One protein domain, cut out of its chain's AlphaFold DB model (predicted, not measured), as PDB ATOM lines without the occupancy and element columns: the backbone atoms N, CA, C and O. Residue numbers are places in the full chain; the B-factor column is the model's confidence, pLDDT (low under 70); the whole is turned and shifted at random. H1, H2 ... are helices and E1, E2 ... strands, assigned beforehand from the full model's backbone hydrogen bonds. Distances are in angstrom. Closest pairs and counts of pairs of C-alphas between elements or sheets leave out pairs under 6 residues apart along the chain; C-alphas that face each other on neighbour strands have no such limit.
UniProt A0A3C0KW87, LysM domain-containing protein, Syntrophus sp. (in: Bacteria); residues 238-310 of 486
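Overview. This is residues 238 to 310 of the 486 residues of the protein "LysM domain-containing protein" of Syntrophus sp. (in: Bacteria) (UniProt A0A3C0KW87). A small three-stranded sheet, E3, E4 and E5, is extended beyond E5 by the one helix, H1, which lies beside the strands at the sheet's level, while the two-stranded hairpin of E1 and E2 forms a small second layer partly over one face of E5 and H1. Loops at two opposite ends, residues 263 to 272 and residues 279 to 287, stretch the outline. The printed part has 73 residues, with five named strands and one named helix in the order E1, E2, E3, E4, H1, E5; the larger sheet is mixed, in the order E3, E4, E5, and the smaller is antiparallel. The class is mixed, helices and strands, though under half of the residues are in named elements. The whole is compact, with a radius of gyration of the C-alphas of 12.0 A, and spans 37 by 24 by 20 A, only just elongated.

Arrangement. E1, residues 244 to 246, and E2, residues 251 to 254, form an antiparallel hairpin at 148 degrees, with N 244 and O 254 within hydrogen-bond range at 2.8 A. Before them, residues 238 to 239 make a short antiparallel pairing with residues 258 to 259 of E3, residues 258 to 262. E3 is apart from E1 and E2. E3 and E4, residues 273 to 278, form another antiparallel hairpin at 169 degrees, with N 260 and O 274 2.8 A apart. H1, residues 288 to 296, is on the sheet of E3, E4 and E5, residues 299 to 305; its height over the sheet is 2.6 A, at the sheet's level. The closest C-alphas of H1 and E5 are those of Lys 291 and Ile 301, 6.4 A apart; those of H1 and E1 are Ile 246 and Ala 294, also 6.4 A. E4 and E5 are parallel at 21 degrees, with N 302 and O 275 2.9 A apart. E4, H1 and E5 make a strand-helix-strand unit, two parallel neighbour strands with a helix between them along the chain, and its crossover is right-handed. In H1 every O i to N i+4 pair is within hydrogen-bond range.

Along the chain. E1 begins at C-alpha 244 (68.966, 84.783, -12.282) and is 6.5 A long; E2 is 9.7 A and E3 13.7 A. E4 is 16.5 A long and H1 12.5 A, from C-alpha 288 at (67.946, 68.221, -17.248). E5, the longest strand by residues, is 19.4 A and ends at C-alpha 305 (65.263, 79.754, -29.722).

Size, cuts and confidence. The C-alphas of Ile 266 and Gly 282 are the two farthest apart, 37.8 A. The printed part has no cut, and no link is long. Mean pLDDT of the printed part is 88.7; residues 265 to 269 are under 70.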
ATOM      1  N   ILE A 238      58.937  90.413 -15.590       94.81
ATOM      2  CA  ILE A 238      60.006  91.397 -15.382       94.81
ATOM      3  C   ILE A 238      61.234  91.002 -16.199       94.81
ATOM      4  O   ILE A 238      61.722  89.870 -16.093       94.81
ATOM      5  N   ARG A 239      61.746  91.952 -16.987       95.38
ATOM      6  CA  ARG A 239      63.012  91.812 -17.711       95.38
ATOM      7  C   ARG A 239      64.171  91.753 -16.724       95.38
ATOM      8  O   ARG A 239      64.200  92.521 -15.766       95.38
ATOM      9  N   GLN A 240      65.098  90.834 -16.948       93.94
ATOM     10  CA  GLN A 240      66.291  90.696 -16.124       93.94
ATOM     11  C   GLN A 240      67.485  91.333 -16.832       93.94
ATOM     12  O   GLN A 240      67.740  91.040 -17.999       93.94
ATOM     13  N   GLU A 241      68.202  92.187 -16.107       90.88
ATOM     14  CA  GLU A 241      69.489  92.750 -16.541       90.88
ATOM     15  C   GLU A 241      70.670  91.926 -16.001       90.88
ATOM     16  O   GLU A 241      71.736  91.889 -16.605       90.88
ATOM     17  N   GLU A 242      70.456  91.216 -14.891       91.62
ATOM     18  CA  GLU A 242      71.444  90.360 -14.234       91.62
ATOM     19  C   GLU A 242      71.040  88.882 -14.338       91.62
ATOM     20  O   GLU A 242      69.842  88.573 -14.364       91.62
ATOM     21  N   PRO A 243      72.002  87.941 -14.342       92.88
ATOM     22  CA  PRO A 243      71.698  86.517 -14.301       92.88
ATOM     23  C   PRO A 243      70.842  86.140 -13.087       92.88
ATOM     24  O   PRO A 243      71.121  86.520 -11.946       92.88
ATOM     25  N   LEU A 244      69.824  85.319 -13.327       95.12
ATOM     26  CA  LEU A 244      68.966  84.783 -12.282       95.12
ATOM     27  C   LEU A 244      69.750  83.778 -11.432       95.12
ATOM     28  O   LEU A 244      70.329  82.829 -11.957       95.12
ATOM     29  N   LYS A 245      69.718  83.965 -10.111       95.56
ATOM     30  CA  LYS A 245      70.326  83.069  -9.119       95.56
ATOM     31  C   LYS A 245      69.242  82.235  -8.438       95.56
ATOM     32  O   LYS A 245      68.313  82.788  -7.854       95.56
ATOM     33  N   ILE A 246      69.362  80.913  -8.520       95.50
ATOM     34  CA  ILE A 246      68.368  79.946  -8.043       95.50
ATOM     35  C   ILE A 246      68.981  79.077  -6.943       95.50
ATOM     36  O   ILE A 246      70.004  78.426  -7.150       95.50
ATOM     37  N   GLY A 247      68.320  79.021  -5.786       92.88
ATOM     38  CA  GLY A 247      68.823  78.308  -4.609       92.88
ATOM     39  C   GLY A 247      69.889  79.096  -3.840       92.88
ATOM     40  O   GLY A 247      70.188  80.242  -4.165       92.88
ATOM     41  N   SER A 248      70.428  78.482  -2.787       91.38
ATOM     42  CA  SER A 248      71.439  79.083  -1.902       91.38
ATOM     43  C   SER A 248      72.726  78.260  -1.844       91.38
ATOM     44  O   SER A 248      73.812  78.823  -1.917       91.38
ATOM     45  N   GLN A 249      72.611  76.937  -1.727       91.81
ATOM     46  CA  GLN A 249      73.734  76.003  -1.689       91.81
ATOM     47  C   GLN A 249      73.321  74.690  -2.382       91.81
ATOM     48  O   GLN A 249      72.537  73.930  -1.810       91.81
ATOM     49  N   PRO A 250      73.774  74.443  -3.625       95.81
ATOM     50  CA  PRO A 250      74.492  75.381  -4.494       95.81
ATOM     51  C   PRO A 250      73.559  76.463  -5.073       95.81
ATOM     52  O   PRO A 250      72.341  76.289  -5.149       95.81
ATOM     53  N   VAL A 251      74.115  77.584  -5.525       97.19
ATOM     54  CA  VAL A 251      73.398  78.548  -6.372       97.19
ATOM     55  C   VAL A 251      73.546  78.112  -7.826       97.19
ATOM     56  O   VAL A 251      74.658  78.033  -8.343       97.19
ATOM     57  N   LEU A 252      72.429  77.867  -8.506       96.62
ATOM     58  CA  LEU A 252      72.396  77.748  -9.959       96.62
ATOM     59  C   LEU A 252      72.165  79.140 -10.552       96.62
ATOM     60  O   LEU A 252      71.103  79.732 -10.363       96.62
ATOM     61  N   GLN A 253      73.155  79.663 -11.263       96.06
ATOM     62  CA  GLN A 253      73.057  80.920 -11.991       96.06
ATOM     63  C   GLN A 253      72.731  80.645 -13.459       96.06
ATOM     64  O   GLN A 253      73.410  79.831 -14.083       96.06
ATOM     65  N   ILE A 254      71.725  81.328 -14.013       94.19
ATOM     66  CA  ILE A 254      71.342  81.237 -15.430       94.19
ATOM     67  C   ILE A 254      71.102  82.636 -16.027       94.19
ATOM     68  O   ILE A 254      70.540  83.500 -15.348       94.19
ATOM     69  N   PRO A 255      71.438  82.888 -17.303       92.19
ATOM     70  CA  PRO A 255      71.204  84.175 -17.960       92.19
ATOM     71  C   PRO A 255      69.768  84.265 -18.513       92.19
ATOM     72  O   PRO A 255      69.543  84.466 -19.707       92.19
ATOM     73  N   ALA A 256      68.773  84.074 -17.641       93.31
ATOM     74  CA  ALA A 256      67.368  84.242 -18.004       93.31
ATOM     75  C   ALA A 256      67.085  85.705 -18.365       93.31
ATOM     76  O   ALA A 256      67.472  86.605 -17.631       93.31
ATOM     77  N   SER A 257      66.378  85.942 -19.468       92.56
ATOM     78  CA  SER A 257      66.075  87.292 -19.963       92.56
ATOM     79  C   SER A 257      64.807  87.871 -19.330       92.56
ATOM     80  O   SER A 257      64.654  89.088 -19.221       92.56
ATOM     81  N   TRP A 258      63.885  87.002 -18.909       96.25
ATOM     82  CA  TRP A 258      62.634  87.390 -18.264       96.25
ATOM     83  C   TRP A 258      62.266  86.421 -17.147       96.25
ATOM     84  O   TRP A 258      62.503  85.217 -17.250       96.25
ATOM     85  N   THR A 259      61.606  86.937 -16.114       97.00
ATOM     86  CA  THR A 259      60.982  86.125 -15.066       97.00
ATOM     87  C   THR A 259      59.498  86.428 -14.962       97.00
ATOM     88  O   THR A 259      59.067  87.550 -15.229       97.00
ATOM     89  N   ILE A 260      58.710  85.423 -14.584       96.56
ATOM     90  CA  ILE A 260      57.284  85.548 -14.291       96.56
ATOM     91  C   ILE A 260      57.051  85.039 -12.872       96.56
ATOM     92  O   ILE A 260      57.347  83.883 -12.568       96.56
ATOM     93  N   THR A 261      56.523  85.902 -12.007       94.56
ATOM     94  CA  THR A 261      56.283  85.611 -10.587       94.56
ATOM     95  C   THR A 261      54.911  86.120 -10.150       94.56
ATOM     96  O   THR A 261      54.346  87.048 -10.732       94.56
ATOM     97  N   ARG A 262      54.327  85.503  -9.120       91.31
ATOM     98  CA  ARG A 262      53.032  85.927  -8.571       91.31
ATOM     99  C   ARG A 262      53.185  87.229  -7.774       91.31
ATOM    100  O   ARG A 262      54.044  87.305  -6.900       91.31
ATOM    101  N   LYS A 263      52.313  88.223  -8.002       87.69
ATOM    102  CA  LYS A 263      52.399  89.562  -7.368       87.69
ATOM    103  C   LYS A 263      52.266  89.549  -5.837       87.69
ATOM    104  O   LYS A 263      52.745  90.460  -5.176       87.69
ATOM    105  N   SER A 264      51.601  88.543  -5.277       70.88
ATOM    106  CA  SER A 264      51.269  88.435  -3.848       70.88
ATOM    107  C   SER A 264      52.035  87.323  -3.117       70.88
ATOM    108  O   SER A 264      51.615  86.877  -2.052       70.88
ATOM    109  N   SER A 265      53.155  86.853  -3.675       64.00
ATOM    110  CA  SER A 265      54.001  85.862  -3.005       64.00
ATOM    111  C   SER A 265      54.955  86.533  -2.012       64.00
ATOM    112  O   SER A 265      55.867  87.241  -2.423       64.00
ATOM    113  N   ILE A 266      54.767  86.265  -0.716       59.19
ATOM    114  CA  ILE A 266      55.707  86.629   0.368       59.19
ATOM    115  C   ILE A 266      56.667  85.452   0.671       59.19
ATOM    116  O   ILE A 266      57.545  85.544   1.523       59.19
ATOM    117  N   ALA A 267      56.507  84.315  -0.013       62.12
ATOM    118  CA  ALA A 267      57.315  83.125   0.231       62.12
ATOM    119  C   ALA A 267      58.783  83.328  -0.189       62.12
ATOM    120  O   ALA A 267      59.060  83.913  -1.236       62.12
ATOM    121  N   SER A 268      59.708  82.785   0.613       63.41
ATOM    122  CA  SER A 268      61.154  82.765   0.331       63.41
ATOM    123  C   SER A 268      61.504  81.946  -0.915       63.41
ATOM    124  O   SER A 268      62.460  82.263  -1.616       63.41
ATOM    125  N   ILE A 269      60.705  80.916  -1.205       64.44
ATOM    126  CA  ILE A 269      60.724  80.154  -2.454       64.44
ATOM    127  C   ILE A 269      59.512  80.599  -3.273       64.44
ATOM    128  O   ILE A 269      58.386  80.456  -2.784       64.44
ATOM    129  N   PRO A 270      59.690  81.127  -4.495       70.06
ATOM    130  CA  PRO A 270      58.556  81.550  -5.293       70.06
ATOM    131  C   PRO A 270      57.784  80.307  -5.769       70.06
ATOM    132  O   PRO A 270      58.351  79.461  -6.460       70.06
ATOM    133  N   PRO A 271      56.496  80.150  -5.422       72.56
ATOM    134  CA  PRO A 271      55.729  79.006  -5.882       72.56
ATOM    135  C   PRO A 271      55.432  79.174  -7.376       72.56
ATOM    136  O   PRO A 271      54.696  80.084  -7.755       72.56
ATOM    137  N   HIS A 272      55.962  78.270  -8.203       83.44
ATOM    138  CA  HIS A 272      55.697  78.196  -9.647       83.44
ATOM    139  C   HIS A 272      56.147  79.437 -10.441       83.44
ATOM    140  O   HIS A 272      55.424  79.926 -11.311       83.44
ATOM    141  N   ALA A 273      57.343  79.959 -10.155       94.25
ATOM    142  CA  ALA A 273      57.950  80.984 -10.997       94.25
ATOM    143  C   ALA A 273      58.438  80.397 -12.328       94.25
ATOM    144  O   ALA A 273      58.824  79.230 -12.412       94.25
ATOM    145  N   ILE A 274      58.456  81.227 -13.369       97.25
ATOM    146  CA  ILE A 274      58.963  80.852 -14.693       97.25
ATOM    147  C   ILE A 274      60.141  81.755 -15.041       97.25
ATOM    148  O   ILE A 274      60.038  82.974 -14.935       97.25
ATOM    149  N   ALA A 275      61.240  81.162 -15.495       96.69
ATOM    150  CA  ALA A 275      62.363  81.859 -16.106       96.69
ATOM    151  C   ALA A 275      62.358  81.583 -17.617       96.69
ATOM    152  O   ALA A 275      62.413  80.425 -18.036       96.69
ATOM    153  N   LEU A 276      62.280  82.637 -18.432       95.75
ATOM    154  CA  LEU A 276      62.428  82.548 -19.884       95.75
ATOM    155  C   LEU A 276      63.869  82.891 -20.245       95.75
ATOM    156  O   LEU A 276      64.346  83.994 -19.961       95.75
ATOM    157  N   TRP A 277      64.549  81.955 -20.890       92.56
ATOM    158  CA  TRP A 277      65.924  82.120 -21.331       92.56
ATOM    159  C   TRP A 277      65.987  82.080 -22.854       92.56
ATOM    160  O   TRP A 277      65.875  81.014 -23.455       92.56
ATOM    161  N   THR A 278      66.186  83.243 -23.478       89.00
ATOM    162  CA  THR A 278      66.465  83.330 -24.915       89.00
ATOM    163  C   THR A 278      67.917  82.963 -25.175       89.00
ATOM    164  O   THR A 278      68.834  83.612 -24.671       89.00
ATOM    165  N   LYS A 279      68.137  81.898 -25.941       83.19
ATOM    166  CA  LYS A 279      69.473  81.381 -26.210       83.19
ATOM    167  C   LYS A 279      70.141  82.120 -27.358       83.19
ATOM    168  O   LYS A 279      69.528  82.370 -28.391       83.19
ATOM    169  N   SER A 280      71.431  82.383 -27.185       76.56
ATOM    170  CA  SER A 280      72.321  82.731 -28.288       76.56
ATOM    171  C   SER A 280      72.664  81.488 -29.106       76.56
ATOM    172  O   SER A 280      72.734  80.375 -28.572       76.56
ATOM    173  N   GLU A 281      72.904  81.692 -30.396       71.69
ATOM    174  CA  GLU A 281      73.330  80.647 -31.323       71.69
ATOM    175  C   GLU A 281      74.594  79.935 -30.806       71.69
ATOM    176  O   GLU A 281      75.524  80.571 -30.313       71.69
ATOM    177  N   GLY A 282      74.608  78.600 -30.863       70.69
ATOM    178  CA  GLY A 282      75.743  77.773 -30.427       70.69
ATOM    179  C   GLY A 282      75.804  77.425 -28.932       70.69
ATOM    180  O   GLY A 282      76.565  76.531 -28.562       70.69
ATOM    181  N   ASN A 283      74.988  78.038 -28.064       77.19
ATOM    182  CA  ASN A 283      74.967  77.668 -26.642       77.19
ATOM    183  C   ASN A 283      74.277  76.305 -26.428       77.19
ATOM    184  O   ASN A 283      73.192  76.083 -26.981       77.19
ATOM    185  N   PRO A 284      74.824  75.392 -25.599       81.06
ATOM    186  CA  PRO A 284      74.166  74.128 -25.257       81.06
ATOM    187  C   PRO A 284      72.897  74.359 -24.425       81.06
ATOM    188  O   PRO A 284      72.683  75.440 -23.878       81.06
ATOM    189  N   LEU A 285      71.981  73.386 -24.422       86.56
ATOM    190  CA  LEU A 285      70.791  73.441 -23.563       86.56
ATOM    191  C   LEU A 285      71.178  73.169 -22.114       86.56
ATOM    192  O   LEU A 285      72.106  72.400 -21.865       86.56
ATOM    193  N   LEU A 286      70.434  73.751 -21.175       89.62
ATOM    194  CA  LEU A 286      70.640  73.468 -19.762       89.62
ATOM    195  C   LEU A 286      70.356  71.975 -19.490       89.62
ATOM    196  O   LEU A 286      69.242  71.512 -19.782       89.62
ATOM    197  N   PRO A 287      71.323  71.229 -18.922       90.31
ATOM    198  CA  PRO A 287      71.145  69.825 -18.576       90.31
ATOM    199  C   PRO A 287      69.916  69.605 -17.694       90.31
ATOM    200  O   PRO A 287      69.631  70.383 -16.779       90.31
ATOM    201  N   GLU A 288      69.191  68.520 -17.954       90.88
ATOM    202  CA  GLU A 288      67.946  68.221 -17.248       90.88
ATOM    203  C   GLU A 288      68.109  68.140 -15.715       90.88
ATOM    204  O   GLU A 288      67.268  68.732 -15.036       90.88
ATOM    205  N   PRO A 289      69.196  67.577 -15.139       93.19
ATOM    206  CA  PRO A 289      69.386  67.593 -13.688       93.19
ATOM    207  C   PRO A 289      69.413  69.000 -13.077       93.19
ATOM    208  O   PRO A 289      68.949  69.202 -11.955       93.19
ATOM    209  N   LEU A 290      69.908  69.995 -13.818       93.88
ATOM    210  CA  LEU A 290      69.947  71.387 -13.361       93.88
ATOM    211  C   LEU A 290      68.574  72.062 -13.481       93.88
ATOM    212  O   LEU A 290      68.206  72.858 -12.618       93.88
ATOM    213  N   LYS A 291      67.778  71.705 -14.501       93.38
ATOM    214  CA  LYS A 291      66.364  72.115 -14.585       93.38
ATOM    215  C   LYS A 291      65.550  71.529 -13.440       93.38
ATOM    216  O   LYS A 291      64.820  72.265 -12.789       93.38
ATOM    217  N   ALA A 292      65.721  70.238 -13.164       93.38
ATOM    218  CA  ALA A 292      65.056  69.569 -12.056       93.38
ATOM    219  C   ALA A 292      65.427  70.214 -10.716       93.38
ATOM    220  O   ALA A 292      64.546  70.506  -9.911       93.38
ATOM    221  N   TYR A 293      66.709  70.535 -10.507       95.00
ATOM    222  CA  TYR A 293      67.135  71.301  -9.340       95.00
ATOM    223  C   TYR A 293      66.391  72.639  -9.233       95.00
ATOM    224  O   TYR A 293      65.835  72.940  -8.177       95.00
ATOM    225  N   ALA A 294      66.322  73.417 -10.318       95.44
ATOM    226  CA  ALA A 294      65.583  74.677 -10.329       95.44
ATOM    227  C   ALA A 294      64.097  74.491  -9.975       95.44
ATOM    228  O   ALA A 294      63.559  75.270  -9.185       95.44
ATOM    229  N   GLU A 295      63.460  73.423 -10.465       94.31
ATOM    230  CA  GLU A 295      62.065  73.096 -10.152       94.31
ATOM    231  C   GLU A 295      61.864  72.801  -8.660       94.31
ATOM    232  O   GLU A 295      60.914  73.318  -8.068       94.31
ATOM    233  N   THR A 296      62.794  72.088  -8.003       93.19
ATOM    234  CA  THR A 296      62.744  71.902  -6.533       93.19
ATOM    235  C   THR A 296      62.842  73.222  -5.764       93.19
ATOM    236  O   THR A 296      62.403  73.314  -4.617       93.19
ATOM    237  N   LYS A 297      63.406  74.263  -6.391       94.25
ATOM    238  CA  LYS A 297      63.496  75.630  -5.861       94.25
ATOM    239  C   LYS A 297      62.389  76.548  -6.390       94.25
ATOM    240  O   LYS A 297      62.505  77.764  -6.262       94.25
ATOM    241  N   GLY A 298      61.321  75.990  -6.964       93.75
ATOM    242  CA  GLY A 298      60.139  76.734  -7.402       93.75
ATOM    243  C   GLY A 298      60.262  77.405  -8.772       93.75
ATOM    244  O   GLY A 298      59.374  78.172  -9.145       93.75
ATOM    245  N   TRP A 299      61.325  77.121  -9.529       95.75
ATOM    246  CA  TRP A 299      61.594  77.733 -10.828       95.75
ATOM    247  C   TRP A 299      61.452  76.741 -11.973       95.75
ATOM    248  O   TRP A 299      62.207  75.781 -12.085       95.75
ATOM    249  N   LYS A 300      60.545  77.040 -12.901       95.81
ATOM    250  CA  LYS A 300      60.480  76.377 -14.198       95.81
ATOM    251  C   LYS A 300      61.294  77.155 -15.224       95.81
ATOM    252  O   LYS A 300      61.009  78.323 -15.484       95.81
ATOM    253  N   ILE A 301      62.280  76.507 -15.834       95.06
ATOM    254  CA  ILE A 301      63.135  77.127 -16.854       95.06
ATOM    255  C   ILE A 301      62.624  76.740 -18.242       95.06
ATOM    256  O   ILE A 301      62.547  75.559 -18.584       95.06
ATOM    257  N   LEU A 302      62.295  77.743 -19.051       94.75
ATOM    258  CA  LEU A 302      61.913  77.585 -20.449       94.75
ATOM    259  C   LEU A 302      62.987  78.221 -21.333       94.75
ATOM    260  O   LEU A 302      63.153  79.440 -21.354       94.75
ATOM    261  N   GLU A 303      63.708  77.379 -22.065       93.31
ATOM    262  CA  GLU A 303      64.723  77.806 -23.025       93.31
ATOM    263  C   GLU A 303      64.087  78.059 -24.392       93.31
ATOM    264  O   GLU A 303      63.326  77.231 -24.905       93.31
ATOM    265  N   LEU A 304      64.403  79.212 -24.974       92.25
ATOM    266  CA  LEU A 304      63.829  79.708 -26.214       92.25
ATOM    267  C   LEU A 304      64.912  79.843 -27.284       92.25
ATOM    268  O   LEU A 304      65.975  80.406 -27.035       92.25
ATOM    269  N   ASP A 305      64.599  79.372 -28.482       89.38
ATOM    270  CA  ASP A 305      65.263  79.754 -29.722       89.38
ATOM    271  C   ASP A 305      64.277  80.650 -30.472       89.38
ATOM    272  O   ASP A 305      63.236  80.188 -30.957       89.38
ATOM    273  N   GLN A 306      64.541  81.957 -30.441       85.94
ATOM    274  CA  GLN A 306      63.590  82.993 -30.847       85.94
ATOM    275  C   GLN A 306      62.236  82.833 -30.117       85.94
ATOM    276  O   GLN A 306      62.171  82.925 -28.893       85.94
ATOM    277  N   ASP A 307      61.149  82.560 -30.849       89.31
ATOM    278  CA  ASP A 307      59.790  82.374 -30.318       89.31
ATOM    279  C   ASP A 307      59.409  80.894 -30.111       89.31
ATOM    280  O   ASP A 307      58.228  80.555 -29.964       89.31
ATOM    281  N   ARG A 308      60.385  79.980 -30.137       90.56
ATOM    282  CA  ARG A 308      60.157  78.538 -30.017       90.56
ATOM    283  C   ARG A 308      60.785  77.992 -28.743       90.56
ATOM    284  O   ARG A 308      61.966  78.187 -28.491       90.56
ATOM    285  N   ILE A 309      60.008  77.216 -27.988       90.75
ATOM    286  CA  ILE A 309      60.544  76.433 -26.868       90.75
ATOM    287  C   ILE A 309      61.442  75.336 -27.429       90.75
ATOM    288  O   ILE A 309      60.982  74.487 -28.205       90.75
ATOM    289  N   VAL A 310      62.699  75.332 -27.004       89.25
ATOM    290  CA  VAL A 310      63.639  74.267 -27.334       89.25
ATOM    291  C   VAL A 310      63.519  73.180 -26.282       89.25
ATOM    292  O   VAL A 310      63.584  73.429 -25.078       89.25
TER     293      VAL A 310